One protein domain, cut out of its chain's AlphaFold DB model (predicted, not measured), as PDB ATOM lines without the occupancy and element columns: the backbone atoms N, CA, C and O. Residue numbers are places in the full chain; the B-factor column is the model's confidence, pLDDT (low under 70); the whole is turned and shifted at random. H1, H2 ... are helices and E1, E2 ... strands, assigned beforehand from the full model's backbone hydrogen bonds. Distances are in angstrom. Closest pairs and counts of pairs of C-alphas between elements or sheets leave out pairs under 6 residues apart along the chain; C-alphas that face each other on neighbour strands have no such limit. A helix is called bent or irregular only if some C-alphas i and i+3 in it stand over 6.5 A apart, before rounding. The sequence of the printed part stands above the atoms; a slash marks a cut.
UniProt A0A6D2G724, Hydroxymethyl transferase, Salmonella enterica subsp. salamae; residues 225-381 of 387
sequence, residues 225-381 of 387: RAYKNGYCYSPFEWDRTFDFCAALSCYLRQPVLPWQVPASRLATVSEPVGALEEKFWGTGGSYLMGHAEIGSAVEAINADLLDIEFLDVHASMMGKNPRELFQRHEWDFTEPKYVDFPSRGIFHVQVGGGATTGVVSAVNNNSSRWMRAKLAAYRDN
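Overview. This is residues 225 to 381 of the 387 residues of the protein "Hydroxymethyl transferase" of Salmonella enterica subsp. salamae (UniProt A0A6D2G724). A compact body is built of mostly short helices and long loops, with the small helix H3 in its middle. The long helix H1 runs along one side with H7 beside its residues 243 to 250, H8 packs on H3 with its residues 371 to 375, and H4, H5 and H6 gather in a loose group at another part of the body. The printed part has 157 residues with eight named helices and one named strand, in the order H1 E1 H2 H3 H4 H5 H6 H7 H8. It is mostly helix by its named elements, though these hold under half of the residues. The whole is compact, with a radius of gyration of the C-alphas of 15.3 A and a rounded outline of 42 by 36 by 29 A.

Along the chain. The printed part begins at residue 225. H1, residues 235 to 252, starts with C-alpha 235 at (41.180, 17.906, 33.716) and is 25.4 A long. E1 is residues 256 to 259. H2 is residues 276 to 279, and H3 is residues 284 to 289, from C-alpha 284 at (47.150, 12.141, 35.595). H4 is residues 303 to 306, H5 residues 312 to 318, H6 residues 322 to 327 and H7 residues 338 to 344. H8, residues 369 to 380, is 16.6 A long and ends with C-alpha 380 at (52.227, 13.961, 56.379). H5 and H7 are irregular: C-alphas 313 and 316 are 7.6 A apart, and C-alphas 339 and 342 are 7.7 A apart.

Arrangement. H1 touches H7 with residues 243 to 250 alone, at a shallow tilt of 26 degrees, the same way; their closest C-alphas, Ala 246 and Arg 344, are 4.5 A apart. H1 only just touches H3, with 3 pairs of C-alphas within 8 A; the closest, Pro 235 and Tyr 287, are 6.2 A apart, and the lines are about perpendicular at 77 degrees. E1 pairs with no named strand; its closest C-alpha to H1 is Val 256, 5.6 A from that of Ser 249. H3 touches H8 at a shallow tilt of 30 degrees, the same way, with the closest C-alphas, Met 289 and Lys 374, 6.5 A apart. H4 only just touches H6, with 3 pairs of C-alphas within 8 A; the closest, Leu 306 and Pro 322, are 4.9 A apart. H5 is close to H6 but not clearly touching, with the closest C-alphas, Met 318 and Leu 325, 5.1 A apart. H2 is close to H4 but not clearly touching, with the C-alphas of Leu 276 and Leu 305 closest at 7.9 A. H1 and H8 are apart. Every O i to N i+4 pair is within hydrogen-bond range in H1, H3, H6 and H8; H5 and H7 each have 1 of 3, beside 2 of 4 and 3 of 4 O i to N i+3 pairs, and H2 and H4 are too short for an O i to N i+4 pair.

Size, cuts and confidence. The C-alphas of Arg 253 and Pro 272, the two farthest apart, are 45.2 A apart. The printed part has no cut. The links from E1 to H2, H3 to H4 and H7 to H8 are long. The mean pLDDT of the printed part is 91.0, and residues 361 to 368 are under 70.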
ATOM      1  N   ARG A 225      52.115   5.982  22.901       89.94
ATOM      2  CA  ARG A 225      51.097   5.001  23.280       89.94
ATOM      3  C   ARG A 225      49.730   5.652  23.508       89.94
ATOM      4  O   ARG A 225      48.731   5.072  23.098       89.94
ATOM      5  N   ALA A 226      49.670   6.829  24.118       92.12
ATOM      6  CA  ALA A 226      48.422   7.535  24.388       92.12
ATOM      7  C   ALA A 226      47.904   8.293  23.158       92.12
ATOM      8  O   ALA A 226      46.811   7.995  22.665       92.12
ATOM      9  N   TYR A 227      48.689   9.221  22.602       91.06
ATOM     10  CA  TYR A 227      48.186  10.121  21.554       91.06
ATOM     11  C   TYR A 227      47.917   9.429  20.213       91.06
ATOM     12  O   TYR A 227      47.082   9.896  19.437       91.06
ATOM     13  N   LYS A 228      48.561   8.285  19.930       91.06
ATOM     14  CA  LYS A 228      48.232   7.482  18.737       91.06
ATOM     15  C   LYS A 228      46.961   6.656  18.903       91.06
ATOM     16  O   LYS A 228      46.349   6.298  17.900       91.06
ATOM     17  N   ASN A 229      46.549   6.371  20.137       91.31
ATOM     18  CA  ASN A 229      45.371   5.553  20.430       91.31
ATOM     19  C   ASN A 229      44.162   6.367  20.910       91.31
ATOM     20  O   ASN A 229      43.108   5.783  21.133       91.31
ATOM     21  N   GLY A 230      44.282   7.691  21.040       92.56
ATOM     22  CA  GLY A 230      43.160   8.534  21.449       92.56
ATOM     23  C   GLY A 230      42.945   8.570  22.963       92.56
ATOM     24  O   GLY A 230      41.801   8.508  23.403       92.56
ATOM     25  N   TYR A 231      44.019   8.629  23.761       94.00
ATOM     26  CA  TYR A 231      43.977   8.596  25.236       94.00
ATOM     27  C   TYR A 231      44.794   9.732  25.883       94.00
ATOM     28  O   TYR A 231      45.607   9.484  26.772       94.00
ATOM     29  N   CYS A 232      44.604  10.976  25.434       95.62
ATOM     30  CA  CYS A 232      45.214  12.165  26.041       95.62
ATOM     31  C   CYS A 232      44.164  12.959  26.809       95.62
ATOM     32  O   CYS A 232      43.214  13.441  26.199       95.62
ATOM     33  N   TYR A 233      44.321  13.116  28.121       96.25
ATOM     34  CA  TYR A 233      43.323  13.781  28.960       96.25
ATOM     35  C   TYR A 233      43.784  15.166  29.420       96.25
ATOM     36  O   TYR A 233      44.950  15.372  29.759       96.25
ATOM     37  N   SER A 234      42.855  16.116  29.472       95.88
ATOM     38  CA  SER A 234      42.913  17.319  30.306       95.88
ATOM     39  C   SER A 234      42.130  17.071  31.612       95.88
ATOM     40  O   SER A 234      41.578  15.979  31.798       95.88
ATOM     41  N   PRO A 235      42.038  18.041  32.543       96.31
ATOM     42  CA  PRO A 235      41.180  17.906  33.716       96.31
ATOM     43  C   PRO A 235      39.728  17.567  33.390       96.31
ATOM     44  O   PRO A 235      39.111  16.844  34.163       96.31
ATOM     45  N   PHE A 236      39.204  18.017  32.247       96.44
ATOM     46  CA  PHE A 236      37.838  17.710  31.835       96.44
ATOM     47  C   PHE A 236      37.620  16.205  31.613       96.44
ATOM     48  O   PHE A 236      36.684  15.618  32.156       96.44
ATOM     49  N   GLU A 237      38.506  15.546  30.861       97.12
ATOM     50  CA  GLU A 237      38.427  14.101  30.620       97.12
ATOM     51  C   GLU A 237      38.675  13.285  31.899       97.12
ATOM     52  O   GLU A 237      38.052  12.239  32.113       97.12
ATOM     53  N   TRP A 238      39.555  13.768  32.783       97.12
ATOM     54  CA  TRP A 238      39.754  13.151  34.093       97.12
ATOM     55  C   TRP A 238      38.509  13.269  34.975       97.12
ATOM     56  O   TRP A 238      38.064  12.247  35.494       97.12
ATOM     57  N   ASP A 239      37.902  14.457  35.085       97.12
ATOM     58  CA  ASP A 239      36.656  14.669  35.836       97.12
ATOM     59  C   ASP A 239      35.574  13.691  35.343       97.12
ATOM     60  O   ASP A 239      34.984  12.959  36.137       97.12
ATOM     61  N   ARG A 240      35.413  13.550  34.022       97.75
ATOM     62  CA  ARG A 240      34.472  12.586  33.423       97.75
ATOM     63  C   ARG A 240      34.817  11.127  33.728       97.75
ATOM     64  O   ARG A 240      33.919  10.316  33.945       97.75
ATOM     65  N   THR A 241      36.096  10.772  33.786       97.81
ATOM     66  CA  THR A 241      36.538   9.422  34.177       97.81
ATOM     67  C   THR A 241      36.189   9.116  35.637       97.81
ATOM     68  O   THR A 241      35.720   8.019  35.955       97.81
ATOM     69  N   PHE A 242      36.365  10.080  36.542       98.06
ATOM     70  CA  PHE A 242      36.014   9.906  37.953       98.06
ATOM     71  C   PHE A 242      34.504  10.026  38.212       98.06
ATOM     72  O   PHE A 242      34.006   9.381  39.135       98.06
ATOM     73  N   ASP A 243      33.749  10.746  37.379       98.50
ATOM     74  CA  ASP A 243      32.279  10.726  37.380       98.50
ATOM     75  C   ASP A 243      31.735   9.350  36.973       98.50
ATOM     76  O   ASP A 243      30.788   8.848  37.582       98.50
ATOM     77  N   PHE A 244      32.367   8.688  35.996       98.75
ATOM     78  CA  PHE A 244      32.071   7.290  35.672       98.75
ATOM     79  C   PHE A 244      32.317   6.375  36.875       98.75
ATOM     80  O   PHE A 244      31.453   5.564  37.204       98.75
ATOM     81  N   CYS A 245      33.455   6.523  37.561       98.69
ATOM     82  CA  CYS A 245      33.763   5.728  38.754       98.69
ATOM     83  C   CYS A 245      32.739   5.967  39.876       98.69
ATOM     84  O   CYS A 245      32.301   5.012  40.518       98.69
ATOM     85  N   ALA A 246      32.314   7.221  40.069       98.69
ATOM     86  CA  ALA A 246      31.286   7.588  41.036       98.69
ATOM     87  C   ALA A 246      29.937   6.933  40.713       98.69
ATOM     88  O   ALA A 246      29.306   6.327  41.581       98.69
ATOM     89  N   ALA A 247      29.508   7.001  39.450       98.75
ATOM     90  CA  ALA A 247      28.280   6.360  38.997       98.75
ATOM     91  C   ALA A 247      28.362   4.833  39.131       98.75
ATOM     92  O   ALA A 247      27.446   4.218  39.675       98.75
ATOM     93  N   LEU A 248      29.472   4.227  38.702       98.75
ATOM     94  CA  LEU A 248      29.731   2.796  38.845       98.75
ATOM     95  C   LEU A 248      29.595   2.359  40.309       98.75
ATOM     96  O   LEU A 248      28.833   1.441  40.599       98.75
ATOM     97  N   SER A 249      30.255   3.058  41.239       98.75
ATOM     98  CA  SER A 249      30.157   2.759  42.671       98.75
ATOM     99  C   SER A 249      28.725   2.912  43.189       98.75
ATOM    100  O   SER A 249      28.216   2.022  43.876       98.75
ATOM    101  N   CYS A 250      28.046   4.000  42.814       98.56
ATOM    102  CA  CYS A 250      26.678   4.294  43.235       98.56
ATOM    103  C   CYS A 250      25.700   3.176  42.840       98.56
ATOM    104  O   CYS A 250      24.929   2.699  43.678       98.56
ATOM    105  N   TYR A 251      25.751   2.728  41.582       98.56
ATOM    106  CA  TYR A 251      24.849   1.697  41.066       98.56
ATOM    107  C   TYR A 251      25.229   0.287  41.527       98.56
ATOM    108  O   TYR A 251      24.332  -0.507  41.808       98.56
ATOM    109  N   LEU A 252      26.523  -0.018  41.681       98.44
ATOM    110  CA  LEU A 252      26.968  -1.281  42.280       98.44
ATOM    111  C   LEU A 252      26.633  -1.370  43.771       98.44
ATOM    112  O   LEU A 252      26.441  -2.470  44.286       98.44
ATOM    113  N   ARG A 253      26.591  -0.224  44.465       97.75
ATOM    114  CA  ARG A 253      26.660  -0.125  45.932       97.75
ATOM    115  C   ARG A 253      27.902  -0.818  46.494       97.75
ATOM    116  O   ARG A 253      27.835  -1.474  47.530       97.75
ATOM    117  N   GLN A 254      29.015  -0.686  45.778       98.06
ATOM    118  CA  GLN A 254      30.301  -1.288  46.121       98.06
ATOM    119  C   GLN A 254      31.429  -0.270  45.935       98.06
ATOM    120  O   GLN A 254      31.302   0.626  45.090       98.06
ATOM    121  N   PRO A 255      32.539  -0.389  46.681       98.12
ATOM    122  CA  PRO A 255      33.711   0.451  46.480       98.12
ATOM    123  C   PRO A 255      34.309   0.272  45.080       98.12
ATOM    124  O   PRO A 255      34.320  -0.831  44.523       98.12
ATOM    125  N   VAL A 256      34.846   1.359  44.525       98.62
ATOM    126  CA  VAL A 256      35.541   1.362  43.233       98.62
ATOM    127  C   VAL A 256      37.003   1.769  43.409       98.62
ATOM    128  O   VAL A 256      37.336   2.642  44.208       98.62
ATOM    129  N   LEU A 257      37.880   1.128  42.641       98.19
ATOM    130  CA  LEU A 257      39.308   1.412  42.557       98.19
ATOM    131  C   LEU A 257      39.644   1.840  41.121       98.19
ATOM    132  O   LEU A 257      39.726   0.989  40.234       98.19
ATOM    133  N   PRO A 258      39.847   3.137  40.842       97.50
ATOM    134  CA  PRO A 258      40.439   3.584  39.588       97.50
ATOM    135  C   PRO A 258      41.826   2.960  39.409       97.50
ATOM    136  O   PRO A 258      42.708   3.105  40.263       97.50
ATOM    137  N   TRP A 259      41.992   2.211  38.324       93.69
ATOM    138  CA  TRP A 259      43.115   1.315  38.093       93.69
ATOM    139  C   TRP A 259      44.016   1.820  36.966       93.69
ATOM    140  O   TRP A 259      43.554   2.360  35.965       93.69
ATOM    141  N   GLN A 260      45.324   1.650  37.169       89.81
ATOM    142  CA  GLN A 260      46.403   2.039  36.258       89.81
ATOM    143  C   GLN A 260      46.420   3.524  35.878       89.81
ATOM    144  O   GLN A 260      46.742   3.900  34.750       89.81
ATOM    145  N   VAL A 261      46.115   4.388  36.848       93.25
ATOM    146  CA  VAL A 261      46.135   5.837  36.639       93.25
ATOM    147  C   VAL A 261      47.594   6.317  36.524       93.25
ATOM    148  O   VAL A 261      48.403   6.006  37.402       93.25
ATOM    149  N   PRO A 262      47.976   7.053  35.465       91.75
ATOM    150  CA  PRO A 262      49.334   7.556  35.293       91.75
ATOM    151  C   PRO A 262      49.751   8.504  36.425       91.75
ATOM    152  O   PRO A 262      49.033   9.440  36.770       91.75
ATOM    153  N   ALA A 263      50.961   8.312  36.956       91.25
ATOM    154  CA  ALA A 263      51.618   9.261  37.866       91.25
ATOM    155  C   ALA A 263      52.385  10.376  37.137       91.25
ATOM    156  O   ALA A 263      53.072  11.172  37.789       91.25
ATOM    157  N   SER A 264      52.344  10.403  35.802       90.81
ATOM    158  CA  SER A 264      52.964  11.465  35.013       90.81
ATOM    159  C   SER A 264      52.341  12.817  35.306       90.81
ATOM    160  O   SER A 264      51.220  12.935  35.784       90.81
ATOM    161  N   ARG A 265      53.090  13.870  35.024       92.69
ATOM    162  CA  ARG A 265      52.658  15.245  35.253       92.69
ATOM    163  C   ARG A 265      52.972  16.095  34.042       92.69
ATOM    164  O   ARG A 265      53.673  15.654  33.137       92.69
ATOM    165  N   LEU A 266      52.502  17.330  34.087       93.44
ATOM    166  CA  LEU A 266      52.920  18.380  33.174       93.44
ATOM    167  C   LEU A 266      54.251  18.975  33.639       93.44
ATOM    168  O   LEU A 266      54.587  18.919  34.826       93.44
ATOM    169  N   ALA A 267      54.989  19.566  32.707       93.56
ATOM    170  CA  ALA A 267      56.092  20.472  33.000       93.56
ATOM    171  C   ALA A 267      55.585  21.918  32.939       93.56
ATOM    172  O   ALA A 267      54.864  22.278  32.004       93.56
ATOM    173  N   THR A 268      55.980  22.746  33.905       94.94
ATOM    174  CA  THR A 268      55.764  24.198  33.818       94.94
ATOM    175  C   THR A 268      56.656  24.807  32.733       94.94
ATOM    176  O   THR A 268      57.683  24.230  32.367       94.94
ATOM    177  N   VAL A 269      56.339  26.016  32.267       95.75
ATOM    178  CA  VAL A 269      57.179  26.776  31.314       95.75
ATOM    179  C   VAL A 269      58.635  26.951  31.743       95.75
ATOM    180  O   VAL A 269      59.505  27.149  30.900       95.75
ATOM    181  N   SER A 270      58.911  26.897  33.046       92.62
ATOM    182  CA  SER A 270      60.259  27.065  33.593       92.62
ATOM    183  C   SER A 270      61.086  25.778  33.592       92.62
ATOM    184  O   SER A 270      62.303  25.817  33.781       92.62
ATOM    185  N   GLU A 271      60.438  24.630  33.399       90.88
ATOM    186  CA  GLU A 271      61.077  23.329  33.506       90.88
ATOM    187  C   GLU A 271      61.575  22.841  32.147       90.88
ATOM    188  O   GLU A 271      60.836  22.903  31.165       90.88
ATOM    189  N   PRO A 272      62.800  22.296  32.069       87.44
ATOM    190  CA  PRO A 272      63.284  21.691  30.840       87.44
ATOM    191  C   PRO A 272      62.522  20.395  30.546       87.44
ATOM    192  O   PRO A 272      62.457  19.486  31.381       87.44
ATOM    193  N   VAL A 273      62.007  20.282  29.326       86.19
ATOM    194  CA  VAL A 273      61.398  19.059  28.806       86.19
ATOM    195  C   VAL A 273      62.471  18.278  28.045       86.19
ATOM    196  O   VAL A 273      63.101  18.773  27.117       86.19
ATOM    197  N   GLY A 274      62.767  17.064  28.515       77.81
ATOM    198  CA  GLY A 274      63.682  16.150  27.821       77.81
ATOM    199  C   GLY A 274      62.991  15.415  26.669       77.81
ATOM    200  O   GLY A 274      61.859  15.730  26.320       77.81
ATOM    201  N   ALA A 275      63.637  14.375  26.131       80.19
ATOM    202  CA  ALA A 275      63.024  13.502  25.128       80.19
ATOM    203  C   ALA A 275      61.653  12.987  25.612       80.19
ATOM    204  O   ALA A 275      61.572  12.289  26.626       80.19
ATOM    205  N   LEU A 276      60.590  13.362  24.898       75.69
ATOM    206  CA  LEU A 276      59.198  13.217  25.337       75.69
ATOM    207  C   LEU A 276      58.845  11.774  25.726       75.69
ATOM    208  O   LEU A 276      58.356  11.527  26.828       75.69
ATOM    209  N   GLU A 277      59.221  10.824  24.870       73.31
ATOM    210  CA  GLU A 277      58.949   9.393  25.058       73.31
ATOM    211  C   GLU A 277      59.753   8.758  26.204       73.31
ATOM    212  O   GLU A 277      59.350   7.740  26.753       73.31
ATOM    213  N   GLU A 278      60.881   9.348  26.608       71.31
ATOM    214  CA  GLU A 278      61.704   8.824  27.711       71.31
ATOM    215  C   GLU A 278      61.314   9.410  29.072       71.31
ATOM    216  O   GLU A 278      61.706   8.896  30.126       71.31
ATOM    217  N   LYS A 279      60.599  10.540  29.060       73.62
ATOM    218  CA  LYS A 279      60.247  11.300  30.263       73.62
ATOM    219  C   LYS A 279      58.812  11.085  30.719       73.62
ATOM    220  O   LYS A 279      58.543  11.400  31.876       73.62
ATOM    221  N   PHE A 280      57.976  10.469  29.878       79.25
ATOM    222  CA  PHE A 280      56.624  10.026  30.220       79.25
ATOM    223  C   PHE A 280      55.800  11.162  30.835       79.25
ATOM    224  O   PHE A 280      55.436  11.137  32.011       79.25
ATOM    225  N   TRP A 281      55.581  12.211  30.046       89.75
ATOM    226  CA  TRP A 281      54.758  13.350  30.439       89.75
ATOM    227  C   TRP A 281      53.273  13.036  30.261       89.75
ATOM    228  O   TRP A 281      52.888  12.209  29.435       89.75
ATOM    229  N   GLY A 282      52.430  13.709  31.032       92.38
ATOM    230  CA  GLY A 282      50.987  13.515  30.974       92.38
ATOM    231  C   GLY A 282      50.269  14.369  32.003       92.38
ATOM    232  O   GLY A 282      50.849  15.304  32.544       92.38
ATOM    233  N   THR A 283      49.003  14.094  32.281       95.06
ATOM    234  CA  THR A 283      48.205  14.950  33.169       95.06
ATOM    235  C   THR A 283      47.716  14.242  34.423       95.06
ATOM    236  O   THR A 283      47.375  14.934  35.375       95.06
ATOM    237  N   GLY A 284      47.739  12.905  34.484       94.38
ATOM    238  CA  GLY A 284      47.150  12.141  35.595       94.38
ATOM    239  C   GLY A 284      47.654  12.530  36.989       94.38
ATOM    240  O   GLY A 284      46.865  12.830  37.878       94.38
ATOM    241  N   GLY A 285      48.965  12.617  37.187       94.06
ATOM    242  CA  GLY A 285      49.578  13.063  38.438       94.06
ATOM    243  C   GLY A 285      49.312  14.539  38.748       94.06
ATOM    244  O   GLY A 285      49.020  14.858  39.901       94.06
ATOM    245  N   SER A 286      49.364  15.427  37.742       95.44
ATOM    246  CA  SER A 286      48.975  16.844  37.904       95.44
ATOM    247  C   SER A 286      47.521  16.970  38.363       95.44
ATOM    248  O   SER A 286      47.234  17.757  39.257       95.44
ATOM    249  N   TYR A 287      46.623  16.183  37.766       96.31
ATOM    250  CA  TYR A 287      45.204  16.149  38.091       96.31
ATOM    251  C   TYR A 287      44.981  15.640  39.516       96.31
ATOM    252  O   TYR A 287      44.358  16.315  40.329       96.31
ATOM    253  N   LEU A 288      45.542  14.473  39.848       95.56
ATOM    254  CA  LEU A 288      45.360  13.858  41.160       95.56
ATOM    255  C   LEU A 288      45.877  14.763  42.281       95.56
ATOM    256  O   LEU A 288      45.150  15.033  43.232       95.56
ATOM    257  N   MET A 289      47.122  15.232  42.173       95.38
ATOM    258  CA  MET A 289      47.830  15.874  43.288       95.38
ATOM    259  C   MET A 289      47.791  17.403  43.284       95.38
ATOM    260  O   MET A 289      48.353  18.019  44.195       95.38
ATOM    261  N   GLY A 290      47.177  18.009  42.271       95.44
ATOM    262  CA  GLY A 290      47.172  19.451  42.074       95.44
ATOM    263  C   GLY A 290      48.526  19.994  41.602       95.44
ATOM    264  O   GLY A 290      49.613  19.525  41.975       95.44
ATOM    265  N   HIS A 291      48.459  21.033  40.783       95.94
ATOM    266  CA  HIS A 291      49.570  21.697  40.121       95.94
ATOM    267  C   HIS A 291      49.306  23.212  40.036       95.94
ATOM    268  O   HIS A 291      49.141  23.774  38.953       95.94
ATOM    269  N   ALA A 292      49.261  23.872  41.197       96.19
ATOM    270  CA  ALA A 292      48.993  25.306  41.352       96.19
ATOM    271  C   ALA A 292      49.891  26.225  40.510       96.19
ATOM    272  O   ALA A 292      49.461  27.300  40.107       96.19
ATOM    273  N   GLU A 293      51.117  25.804  40.200       95.94
ATOM    274  CA  GLU A 293      52.030  26.544  39.328       95.94
ATOM    275  C   GLU A 293      51.531  26.645  37.878       95.94
ATOM    276  O   GLU A 293      51.899  27.581  37.170       95.94
ATOM    277  N   ILE A 294      50.698  25.698  37.438       96.94
ATOM    278  CA  ILE A 294      50.002  25.735  36.145       96.94
ATOM    279  C   ILE A 294      48.613  26.362  36.312       96.94
ATOM    280  O   ILE A 294      48.201  27.184  35.492       96.94
ATOM    281  N   GLY A 295      47.896  25.981  37.374       96.44
ATOM    282  CA  GLY A 295      46.537  26.445  37.650       96.44
ATOM    283  C   GLY A 295      45.600  26.159  36.478       96.44
ATOM    284  O   GLY A 295      45.458  25.006  36.076       96.44
ATOM    285  N   SER A 296      45.010  27.211  35.908       96.38
ATOM    286  CA  SER A 296      44.125  27.177  34.733       96.38
ATOM    287  C   SER A 296      44.717  27.852  33.483       96.38
ATOM    288  O   SER A 296      44.005  28.115  32.514       96.38
ATOM    289  N   ALA A 297      46.018  28.169  33.488       96.06
ATOM    290  CA  ALA A 297      46.672  28.904  32.405       96.06
ATOM    291  C   ALA A 297      47.431  27.956  31.467       96.06
ATOM    292  O   ALA A 297      48.467  27.398  31.837       96.06
ATOM    293  N   VAL A 298      46.967  27.799  30.220       96.38
ATOM    294  CA  VAL A 298      47.653  26.933  29.240       96.38
ATOM    295  C   VAL A 298      49.070  27.438  28.952       96.38
ATOM    296  O   VAL A 298      49.980  26.652  28.718       96.38
ATOM    297  N   GLU A 299      49.288  28.749  29.042       96.31
ATOM    298  CA  GLU A 299      50.576  29.417  28.861       96.31
ATOM    299  C   GLU A 299      51.568  29.136  29.991       96.31
ATOM    300  O   GLU A 299      52.744  29.446  29.838       96.31
ATOM    301  N   ALA A 300      51.127  28.563  31.116       97.56
ATOM    302  CA  ALA A 300      52.009  28.114  32.190       97.56
ATOM    303  C   ALA A 300      52.583  26.706  31.934       97.56
ATOM    304  O   ALA A 300      53.506  26.283  32.638       97.56
ATOM    305  N   ILE A 301      52.095  25.998  30.910       97.38
ATOM    306  CA  ILE A 301      52.585  24.683  30.482       97.38
ATOM    307  C   ILE A 301      53.756  24.858  29.505       97.38
ATOM    308  O   ILE A 301      53.741  25.734  28.640       97.38
ATOM    309  N   ASN A 302      54.777  24.007  29.619       96.38
ATOM    310  CA  ASN A 302      55.916  24.011  28.705       96.38
ATOM    311  C   ASN A 302      55.488  23.823  27.230       96.38
ATOM    312  O   ASN A 302      54.716  22.917  26.908       96.38
ATOM    313  N   ALA A 303      56.034  24.655  26.335       95.81
ATOM    314  CA  ALA A 303      55.695  24.667  24.913       95.81
ATOM    315  C   ALA A 303      55.990  23.338  24.195       95.81
ATOM    316  O   ALA A 303      55.172  22.905  23.391       95.81
ATOM    317  N   ASP A 304      57.074  22.641  24.550       94.62
ATOM    318  CA  ASP A 304      57.435  21.352  23.944       94.62
ATOM    319  C   ASP A 304      56.365  20.281  24.200       94.62
ATOM    320  O   ASP A 304      56.184  19.380  23.384       94.62
ATOM    321  N   LEU A 305      55.639  20.371  25.325       95.00
ATOM    322  CA  LEU A 305      54.476  19.518  25.576       95.00
ATOM    323  C   LEU A 305      53.271  19.987  24.764       95.00
ATOM    324  O   LEU A 305      52.571  19.167  24.188       95.00
ATOM    325  N   LEU A 306      53.023  21.296  24.707       96.19
ATOM    326  CA  LEU A 306      51.868  21.862  24.005       96.19
ATOM    327  C   LEU A 306      51.891  21.645  22.491       96.19
ATOM    328  O   LEU A 306      50.823  21.626  21.877       96.19
ATOM    329  N   ASP A 307      53.078  21.469  21.919       94.75
ATOM    330  CA  ASP A 307      53.294  21.346  20.479       94.75
ATOM    331  C   ASP A 307      53.406  19.875  20.017       94.75
ATOM    332  O   ASP A 307      53.710  19.607  18.855       94.75
ATOM    333  N   ILE A 308      53.125  18.904  20.900       94.19
ATOM    334  CA  ILE A 308      53.052  17.481  20.536       94.19
ATOM    335  C   ILE A 308      51.925  17.263  19.530       94.19
ATOM    336  O   ILE A 308      50.756  17.495  19.832       94.19
ATOM    337  N   GLU A 309      52.266  16.750  18.354       94.38
ATOM    338  CA  GLU A 309      51.282  16.432  17.324       94.38
ATOM    339  C   GLU A 309      50.528  15.137  17.646       94.38
ATOM    340  O   GLU A 309      51.108  14.064  17.840       94.38
ATOM    341  N   PHE A 310      49.202  15.236  17.665       94.25
ATOM    342  CA  PHE A 310      48.292  14.101  17.740       94.25
ATOM    343  C   PHE A 310      47.928  13.612  16.336       94.25
ATOM    344  O   PHE A 310      48.042  14.335  15.348       94.25
ATOM    345  N   LEU A 311      47.462  12.363  16.228       93.44
ATOM    346  CA  LEU A 311      46.986  11.841  14.946       93.44
ATOM    347  C   LEU A 311      45.640  12.468  14.563       93.44
ATOM    348  O   LEU A 311      44.706  12.468  15.365       93.44
ATOM    349  N   ASP A 312      45.503  12.883  13.299       93.88
ATOM    350  CA  ASP A 312      44.286  13.514  12.760       93.88
ATOM    351  C   ASP A 312      43.008  12.686  12.975       93.88
ATOM    352  O   ASP A 312      41.927  13.246  13.149       93.88
ATOM    353  N   VAL A 313      43.124  11.352  13.007       94.38
ATOM    354  CA  VAL A 313      41.991  10.443  13.259       94.38
ATOM    355  C   VAL A 313      41.310  10.703  14.609       94.38
ATOM    356  O   VAL A 313      40.119  10.437  14.751       94.38
ATOM    357  N   HIS A 314      42.031  11.282  15.574       94.00
ATOM    358  CA  HIS A 314      41.516  11.597  16.906       94.00
ATOM    359  C   HIS A 314      41.211  13.084  17.112       94.00
ATOM    360  O   HIS A 314      40.770  13.466  18.196       94.00
ATOM    361  N   ALA A 315      41.403  13.937  16.098       92.94
ATOM    362  CA  ALA A 315      41.299  15.389  16.250       92.94
ATOM    363  C   ALA A 315      39.905  15.856  16.709       92.94
ATOM    364  O   ALA A 315      39.785  16.827  17.455       92.94
ATOM    365  N   SER A 316      38.843  15.137  16.338       92.06
ATOM    366  CA  SER A 316      37.484  15.423  16.821       92.06
ATOM    367  C   SER A 316      37.336  15.225  18.339       92.06
ATOM    368  O   SER A 316      36.570  15.938  18.988       92.06
ATOM    369  N   MET A 317      38.101  14.301  18.925       92.88
ATOM    370  CA  MET A 317      38.050  13.955  20.347       92.88
ATOM    371  C   MET A 317      39.067  14.718  21.190       92.88
ATOM    372  O   MET A 317      38.729  15.126  22.289       92.88
ATOM    373  N   MET A 318      40.282  14.938  20.685       94.81
ATOM    374  CA  MET A 318      41.388  15.480  21.488       94.81
ATOM    375  C   MET A 318      41.957  16.796  20.951       94.81
ATOM    376  O   MET A 318      42.828  17.381  21.583       94.81
ATOM    377  N   GLY A 319      41.503  17.268  19.788       95.25
ATOM    378  CA  GLY A 319      42.243  18.278  19.027       95.25
ATOM    379  C   GLY A 319      43.515  17.700  18.393       95.25
ATOM    380  O   GLY A 319      43.756  16.492  18.432       95.25
ATOM    381  N   LYS A 320      44.317  18.559  17.768       96.12
ATOM    382  CA  LYS A 320      45.546  18.175  17.048       96.12
ATOM    383  C   LYS A 320      46.807  18.176  17.905       96.12
ATOM    384  O   LYS A 320      47.839  17.692  17.456       96.12
ATOM    385  N   ASN A 321      46.740  18.742  19.101       96.75
ATOM    386  CA  ASN A 321      47.841  18.828  20.054       96.75
ATOM    387  C   ASN A 321      47.282  19.133  21.456       96.75
ATOM    388  O   ASN A 321      46.090  19.446  21.586       96.75
ATOM    389  N   PRO A 322      48.108  19.093  22.518       96.62
ATOM    390  CA  PRO A 322      47.640  19.424  23.857       96.62
ATOM    391  C   PRO A 322      47.088  20.846  23.992       96.62
ATOM    392  O   PRO A 322      46.167  21.053  24.774       96.62
ATOM    393  N   ARG A 323      47.581  21.831  23.229       97.06
ATOM    394  CA  ARG A 323      47.020  23.194  23.273       97.06
ATOM    395  C   ARG A 323      45.545  23.205  22.888       97.06
ATOM    396  O   ARG A 323      44.740  23.785  23.609       97.06
ATOM    397  N   GLU A 324      45.191  22.550  21.786       97.12
ATOM    398  CA  GLU A 324      43.797  22.405  21.377       97.12
ATOM    399  C   GLU A 324      43.007  21.579  22.395       97.12
ATOM    400  O   GLU A 324      41.897  21.977  22.733       97.12
ATOM    401  N   LEU A 325      43.579  20.497  22.945       97.19
ATOM    402  CA  LEU A 325      42.943  19.688  23.996       97.19
ATOM    403  C   LEU A 325      42.490  20.554  25.184       97.19
ATOM    404  O   LEU A 325      41.320  20.531  25.556       97.19
ATOM    405  N   PHE A 326      43.396  21.371  25.729       96.81
ATOM    406  CA  PHE A 326      43.120  22.269  26.854       96.81
ATOM    407  C   PHE A 326      42.179  23.432  26.504       96.81
ATOM    408  O   PHE A 326      41.607  24.039  27.399       96.81
ATOM    409  N   GLN A 327      41.997  23.776  25.230       94.75
ATOM    410  CA  GLN A 327      41.101  24.867  24.819       94.75
ATOM    411  C   GLN A 327      39.649  24.421  24.610       94.75
ATOM    412  O   GLN A 327      38.772  25.263  24.417       94.75
ATOM    413  N   ARG A 328      39.375  23.112  24.636       93.38
ATOM    414  CA  ARG A 328      38.030  22.569  24.388       93.38
ATOM    415  C   ARG A 328      37.048  22.853  25.520       93.38
ATOM    416  O   ARG A 328      35.855  22.993  25.260       93.38
ATOM    417  N   HIS A 329      37.542  22.922  26.754       93.56
ATOM    418  CA  HIS A 329      36.732  23.029  27.965       93.56
ATOM    419  C   HIS A 329      37.411  23.944  28.986       93.56
ATOM    420  O   HIS A 329      38.608  24.195  28.895       93.56
ATOM    421  N   GLU A 330      36.653  24.444  29.959       93.88
ATOM    422  CA  GLU A 330      37.233  25.095  31.137       93.88
ATOM    423  C   GLU A 330      37.892  24.041  32.038       93.88
ATOM    424  O   GLU A 330      37.384  22.926  32.177       93.88
ATOM    425  N   TRP A 331      39.026  24.382  32.651       94.94
ATOM    426  CA  TRP A 331      39.786  23.466  33.499       94.94
ATOM    427  C   TRP A 331      40.621  24.213  34.539       94.94
ATOM    428  O   TRP A 331      40.934  25.391  34.380       94.94
ATOM    429  N   ASP A 332      41.004  23.494  35.596       94.88
ATOM    430  CA  ASP A 332      41.903  23.985  36.637       94.88
ATOM    431  C   ASP A 332      42.646  22.815  37.305       94.88
ATOM    432  O   ASP A 332      42.031  21.820  37.701       94.88
ATOM    433  N   PHE A 333      43.971  22.933  37.421       95.81
ATOM    434  CA  PHE A 333      44.828  22.020  38.176       95.81
ATOM    435  C   PHE A 333      45.169  22.524  39.580       95.81
ATOM    436  O   PHE A 333      45.913  21.840  40.271       95.81
ATOM    437  N   THR A 334      44.720  23.706  40.005       95.50
ATOM    438  CA  THR A 334      45.224  24.363  41.223       95.50
ATOM    439  C   THR A 334      45.165  23.454  42.443       95.50
ATOM    440  O   THR A 334      46.186  23.221  43.095       95.50
ATOM    441  N   GLU A 335      43.989  22.888  42.696       94.31
ATOM    442  CA  GLU A 335      43.735  22.024  43.839       94.31
ATOM    443  C   GLU A 335      43.851  20.539  43.464       94.31
ATOM    444  O   GLU A 335      43.544  20.153  42.330       94.31
ATOM    445  N   PRO A 336      44.276  19.674  44.404       93.94
ATOM    446  CA  PRO A 336      44.203  18.233  44.207       93.94
ATOM    447  C   PRO A 336      42.760  17.792  43.968       93.94
ATOM    448  O   PRO A 336      41.830  18.319  44.570       93.94
ATOM    449  N   LYS A 337      42.568  16.776  43.129       92.75
ATOM    450  CA  LYS A 337      41.225  16.293  42.772       92.75
ATOM    451  C   LYS A 337      40.710  15.178  43.670       92.75
ATOM    452  O   LYS A 337      39.510  14.946  43.714       92.75
ATOM    453  N   TYR A 338      41.579  14.533  44.447       92.38
ATOM    454  CA  TYR A 338      41.192  13.420  45.321       92.38
ATOM    455  C   TYR A 338      40.291  13.813  46.512       92.38
ATOM    456  O   TYR A 338      39.929  12.946  47.305       92.38
ATOM    457  N   VAL A 339      39.947  15.098  46.675       91.50
ATOM    458  CA  VAL A 339      39.268  15.637  47.869       91.50
ATOM    459  C   VAL A 339      37.896  15.023  48.123       91.50
ATOM    460  O   VAL A 339      37.523  14.808  49.272       91.50
ATOM    461  N   ASP A 340      37.155  14.719  47.062       92.06
ATOM    462  CA  ASP A 340      35.793  14.189  47.138       92.06
ATOM    463  C   ASP A 340      35.703  12.697  46.774       92.06
ATOM    464  O   ASP A 340      34.619  12.110  46.838       92.06
ATOM    465  N   PHE A 341      36.829  12.051  46.454       95.00
ATOM    466  CA  PHE A 341      36.890  10.647  46.029       95.00
ATOM    467  C   PHE A 341      36.194   9.686  46.999       95.00
ATOM    468  O   PHE A 341      35.419   8.848  46.530       95.00
ATOM    469  N   PRO A 342      36.341   9.828  48.329       92.62
ATOM    470  CA  PRO A 342      35.604   8.969  49.240       92.62
ATOM    471  C   PRO A 342      34.080   9.063  49.115       92.62
ATOM    472  O   PRO A 342      33.390   8.048  49.162       92.62
ATOM    473  N   SER A 343      33.546  10.271  48.900       93.31
ATOM    474  CA  SER A 343      32.103  10.487  48.709       93.31
ATOM    475  C   SER A 343      31.594   9.901  47.385       93.31
ATOM    476  O   SER A 343      30.423   9.548  47.263       93.31
ATOM    477  N   ARG A 344      32.503   9.731  46.418       96.38
ATOM    478  CA  ARG A 344      32.285   9.056  45.133       96.38
ATOM    479  C   ARG A 344      32.441   7.530  45.227       96.38
ATOM    480  O   ARG A 344      32.387   6.855  44.205       96.38
ATOM    481  N   GLY A 345      32.672   6.976  46.421       96.69
ATOM    482  CA  GLY A 345      32.898   5.540  46.619       96.69
ATOM    483  C   GLY A 345      34.262   5.042  46.129       96.69
ATOM    484  O   GLY A 345      34.473   3.833  46.003       96.69
ATOM    485  N   ILE A 346      35.197   5.960  45.864       97.56
ATOM    486  CA  ILE A 346      36.576   5.643  45.501       97.56
ATOM    487  C   ILE A 346      37.395   5.518  46.782       97.56
ATOM    488  O   ILE A 346      37.646   6.505  47.473       97.56
ATOM    489  N   PHE A 347      37.826   4.297  47.093       94.62
ATOM    490  CA  PHE A 347      38.588   4.018  48.316       94.62
ATOM    491  C   PHE A 347      40.108   4.034  48.099       94.62
ATOM    492  O   PHE A 347      40.866   4.187  49.052       94.62
ATOM    493  N   HIS A 348      40.559   3.857  46.854       93.88
ATOM    494  CA  HIS A 348      41.970   3.826  46.474       93.88
ATOM    495  C   HIS A 348      42.131   4.184  45.000       93.88
ATOM    496  O   HIS A 348      41.301   3.795  44.186       93.88
ATOM    497  N   VAL A 349      43.230   4.851  44.646       94.75
ATOM    498  CA  VAL A 349      43.642   5.055  43.250       94.75
ATOM    499  C   VAL A 349      44.937   4.297  43.021       94.75
ATOM    500  O   VAL A 349      45.973   4.622  43.606       94.75
ATOM    501  N   GLN A 350      44.900   3.289  42.152       92.50
ATOM    502  CA  GLN A 350      46.099   2.539  41.811       92.50
ATOM    503  C   GLN A 350      46.894   3.299  40.755       92.50
ATOM    504  O   GLN A 350      46.586   3.261  39.564       92.50
ATOM    505  N   VAL A 351      47.938   3.978  41.223       90.75
ATOM    506  CA  VAL A 351      48.821   4.784  40.387       90.75
ATOM    507  C   VAL A 351      49.941   3.928  39.787       90.75
ATOM    508  O   VAL A 351      50.723   3.307  40.513       90.75
ATOM    509  N   GLY A 352      50.065   3.951  38.462       87.56
ATOM    510  CA  GLY A 352      51.057   3.194  37.698       87.56
ATOM    511  C   GLY A 352      50.543   1.876  37.112       87.56
ATOM    512  O   GLY A 352      49.490   1.367  37.488       87.56
ATOM    513  N   GLY A 353      51.331   1.306  36.202       83.56
ATOM    514  CA  GLY A 353      51.026   0.071  35.477       83.56
ATOM    515  C   GLY A 353      52.267  -0.489  34.775       83.56
ATOM    516  O   GLY A 353      53.385  -0.046  35.036       83.56
ATOM    517  N   GLY A 354      52.079  -1.470  33.896       80.38
ATOM    518  CA  GLY A 354      53.133  -2.071  33.081       80.38
ATOM    519  C   GLY A 354      53.691  -1.143  31.997       80.38
ATOM    520  O   GLY A 354      54.851  -1.294  31.621       80.38
ATOM    521  N   ALA A 355      52.905  -0.167  31.527       82.00
ATOM    522  CA  ALA A 355      53.297   0.748  30.446       82.00
ATOM    523  C   ALA A 355      53.064   2.241  30.755       82.00
ATOM    524  O   ALA A 355      53.024   3.066  29.844       82.00
ATOM    525  N   THR A 356      52.906   2.594  32.032       86.81
ATOM    526  CA  THR A 356      52.634   3.967  32.476       86.81
ATOM    527  C   THR A 356      53.443   4.327  33.719       86.81
ATOM    528  O   THR A 356      53.857   3.454  34.490       86.81
ATOM    529  N   THR A 357      53.688   5.617  33.926       87.25
ATOM    530  CA  THR A 357      54.458   6.127  35.056       87.25
ATOM    531  C   THR A 357      53.806   5.712  36.369       87.25
ATOM    532  O   THR A 357      52.653   6.037  36.638       87.25
ATOM    533  N   GLY A 358      54.571   5.025  37.217       85.88
ATOM    534  CA  GLY A 358      54.194   4.684  38.588       85.88
ATOM    535  C   GLY A 358      55.000   5.453  39.636       85.88
ATOM    536  O   GLY A 358      55.981   6.141  39.342       85.88
ATOM    537  N   VAL A 359      54.610   5.299  40.903       80.94
ATOM    538  CA  VAL A 359      55.297   5.919  42.055       80.94
ATOM    539  C   VAL A 359      56.699   5.331  42.266       80.94
ATOM    540  O   VAL A 359      57.641   6.046  42.627       80.94
ATOM    541  N   VAL A 360      56.849   4.033  41.992       73.75
ATOM    542  CA  VAL A 360      58.119   3.301  41.995       73.75
ATOM    543  C   VAL A 360      58.590   3.126  40.551       73.75
ATOM    544  O   VAL A 360      57.781   2.947  39.644       73.75
ATOM    545  N   SER A 361      59.903   3.212  40.334       60.62
ATOM    546  CA  SER A 361      60.549   3.027  39.031       60.62
ATOM    547  C   SER A 361      60.311   1.603  38.507       60.62
ATOM    548  O   SER A 361      61.058   0.686  38.829       60.62
ATOM    549  N   ALA A 362      59.232   1.411  37.748       54.44
ATOM    550  CA  ALA A 362      58.970   0.187  36.990       54.44
ATOM    551  C   ALA A 362      59.227   0.391  35.486       54.44
ATOM    552  O   ALA A 362      59.711  -0.519  34.823       54.44
ATOM    553  N   VAL A 363      58.972   1.605  34.970       56.19
ATOM    554  CA  VAL A 363      59.063   1.934  33.534       56.19
ATOM    555  C   VAL A 363      60.132   3.007  33.221       56.19
ATOM    556  O   VAL A 363      60.528   3.141  32.069       56.19
ATOM    557  N   ASN A 364      60.691   3.741  34.206       55.22
ATOM    558  CA  ASN A 364      61.799   4.694  33.963       55.22
ATOM    559  C   ASN A 364      62.587   5.149  35.217       55.22
ATOM    560  O   ASN A 364      62.215   4.860  36.354       55.22
ATOM    561  N   ASN A 365      63.665   5.915  34.989       52.12
ATOM    562  CA  ASN A 365      64.696   6.301  35.965       52.12
ATOM    563  C   ASN A 365      64.439   7.588  36.792       52.12
ATOM    564  O   ASN A 365      65.289   7.911  37.623       52.12
ATOM    565  N   ASN A 366      63.361   8.377  36.592       54.09
ATOM    566  CA  ASN A 366      63.167   9.594  37.421       54.09
ATOM    567  C   ASN A 366      61.812  10.344  37.328       54.09
ATOM    568  O   ASN A 366      61.684  11.352  38.028       54.09
ATOM    569  N   SER A 367      60.823   9.953  36.504       54.88
ATOM    570  CA  SER A 367      59.651  10.830  36.244       54.88
ATOM    571  C   SER A 367      58.752  11.043  37.473       54.88
ATOM    572  O   SER A 367      58.159  12.106  37.638       54.88
ATOM    573  N   SER A 368      58.738  10.107  38.423       68.31
ATOM    574  CA  SER A 368      57.867  10.182  39.601       68.31
ATOM    575  C   SER A 368      58.482  10.837  40.837       68.31
ATOM    576  O   SER A 368      57.906  10.738  41.917       68.31
ATOM    577  N   ARG A 369      59.624  11.542  40.748       82.00
ATOM    578  CA  ARG A 369      60.147  12.281  41.921       82.00
ATOM    579  C   ARG A 369      59.150  13.328  42.416       82.00
ATOM    580  O   ARG A 369      58.936  13.426  43.619       82.00
ATOM    581  N   TRP A 370      58.537  14.064  41.490       87.12
ATOM    582  CA  TRP A 370      57.494  15.035  41.811       87.12
ATOM    583  C   TRP A 370      56.291  14.356  42.476       87.12
ATOM    584  O   TRP A 370      55.882  14.769  43.556       87.12
ATOM    585  N   MET A 371      55.808  13.244  41.907       89.44
ATOM    586  CA  MET A 371      54.685  12.492  42.476       89.44
ATOM    587  C   MET A 371      55.011  11.960  43.876       89.44
ATOM    588  O   MET A 371      54.209  12.089  44.790       89.44
ATOM    589  N   ARG A 372      56.214  11.409  44.082       88.12
ATOM    590  CA  ARG A 372      56.667  10.949  45.403       88.12
ATOM    591  C   ARG A 372      56.705  12.082  46.426       88.12
ATOM    592  O   ARG A 372      56.318  11.854  47.563       88.12
ATOM    593  N   ALA A 373      57.140  13.281  46.036       90.12
ATOM    594  CA  ALA A 373      57.126  14.442  46.924       90.12
ATOM    595  C   ALA A 373      55.691  14.858  47.291       90.12
ATOM    596  O   ALA A 373      55.408  15.097  48.461       90.12
ATOM    597  N   LYS A 374      54.770  14.872  46.318       92.62
ATOM    598  CA  LYS A 374      53.346  15.143  46.559       92.62
ATOM    599  C   LYS A 374      52.701  14.089  47.465       92.62
ATOM    600  O   LYS A 374      51.968  14.443  48.379       92.62
ATOM    601  N   LEU A 375      52.996  12.808  47.247       90.75
ATOM    602  CA  LEU A 375      52.496  11.714  48.085       90.75
ATOM    603  C   LEU A 375      53.079  11.753  49.501       90.75
ATOM    604  O   LEU A 375      52.358  11.466  50.447       90.75
ATOM    605  N   ALA A 376      54.351  12.130  49.661       89.69
ATOM    606  CA  ALA A 376      54.941  12.353  50.979       89.69
ATOM    607  C   ALA A 376      54.218  13.491  51.717       89.69
ATOM    608  O   ALA A 376      53.800  13.302  52.854       89.69
ATOM    609  N   ALA A 377      53.963  14.617  51.042       91.88
ATOM    610  CA  ALA A 377      53.198  15.720  51.622       91.88
ATOM    611  C   ALA A 377      51.762  15.310  51.999       91.88
ATOM    612  O   ALA A 377      51.289  15.660  53.077       91.88
ATOM    613  N   TYR A 378      51.081  14.532  51.149       91.31
ATOM    614  CA  TYR A 378      49.766  13.971  51.474       91.31
ATOM    615  C   TYR A 378      49.832  13.011  52.668       91.31
ATOM    616  O   TYR A 378      48.961  13.044  53.524       91.31
ATOM    617  N   ARG A 379      50.870  12.175  52.772       87.81
ATOM    618  CA  ARG A 379      51.051  11.266  53.911       87.81
ATOM    619  C   ARG A 379      51.258  12.019  55.226       87.81
ATOM    620  O   ARG A 379      50.744  11.578  56.250       87.81
ATOM    621  N   ASP A 380      51.988  13.130  55.196       90.50
ATOM    622  CA  ASP A 380      52.227  13.961  56.379       90.50
ATOM    623  C   ASP A 380      50.969  14.742  56.802       90.50
ATOM    624  O   ASP A 380      50.801  15.065  57.980       90.50
ATOM    625  N   ASN A 381      50.064  15.021  55.856       89.38
ATOM    626  CA  ASN A 381      48.805  15.718  56.098       89.38
ATOM    627  C   ASN A 381      47.648  15.119  55.272       89.38
ATOM    628  O   ASN A 381      47.192  15.742  54.307       89.38
TER     629      ASN A 381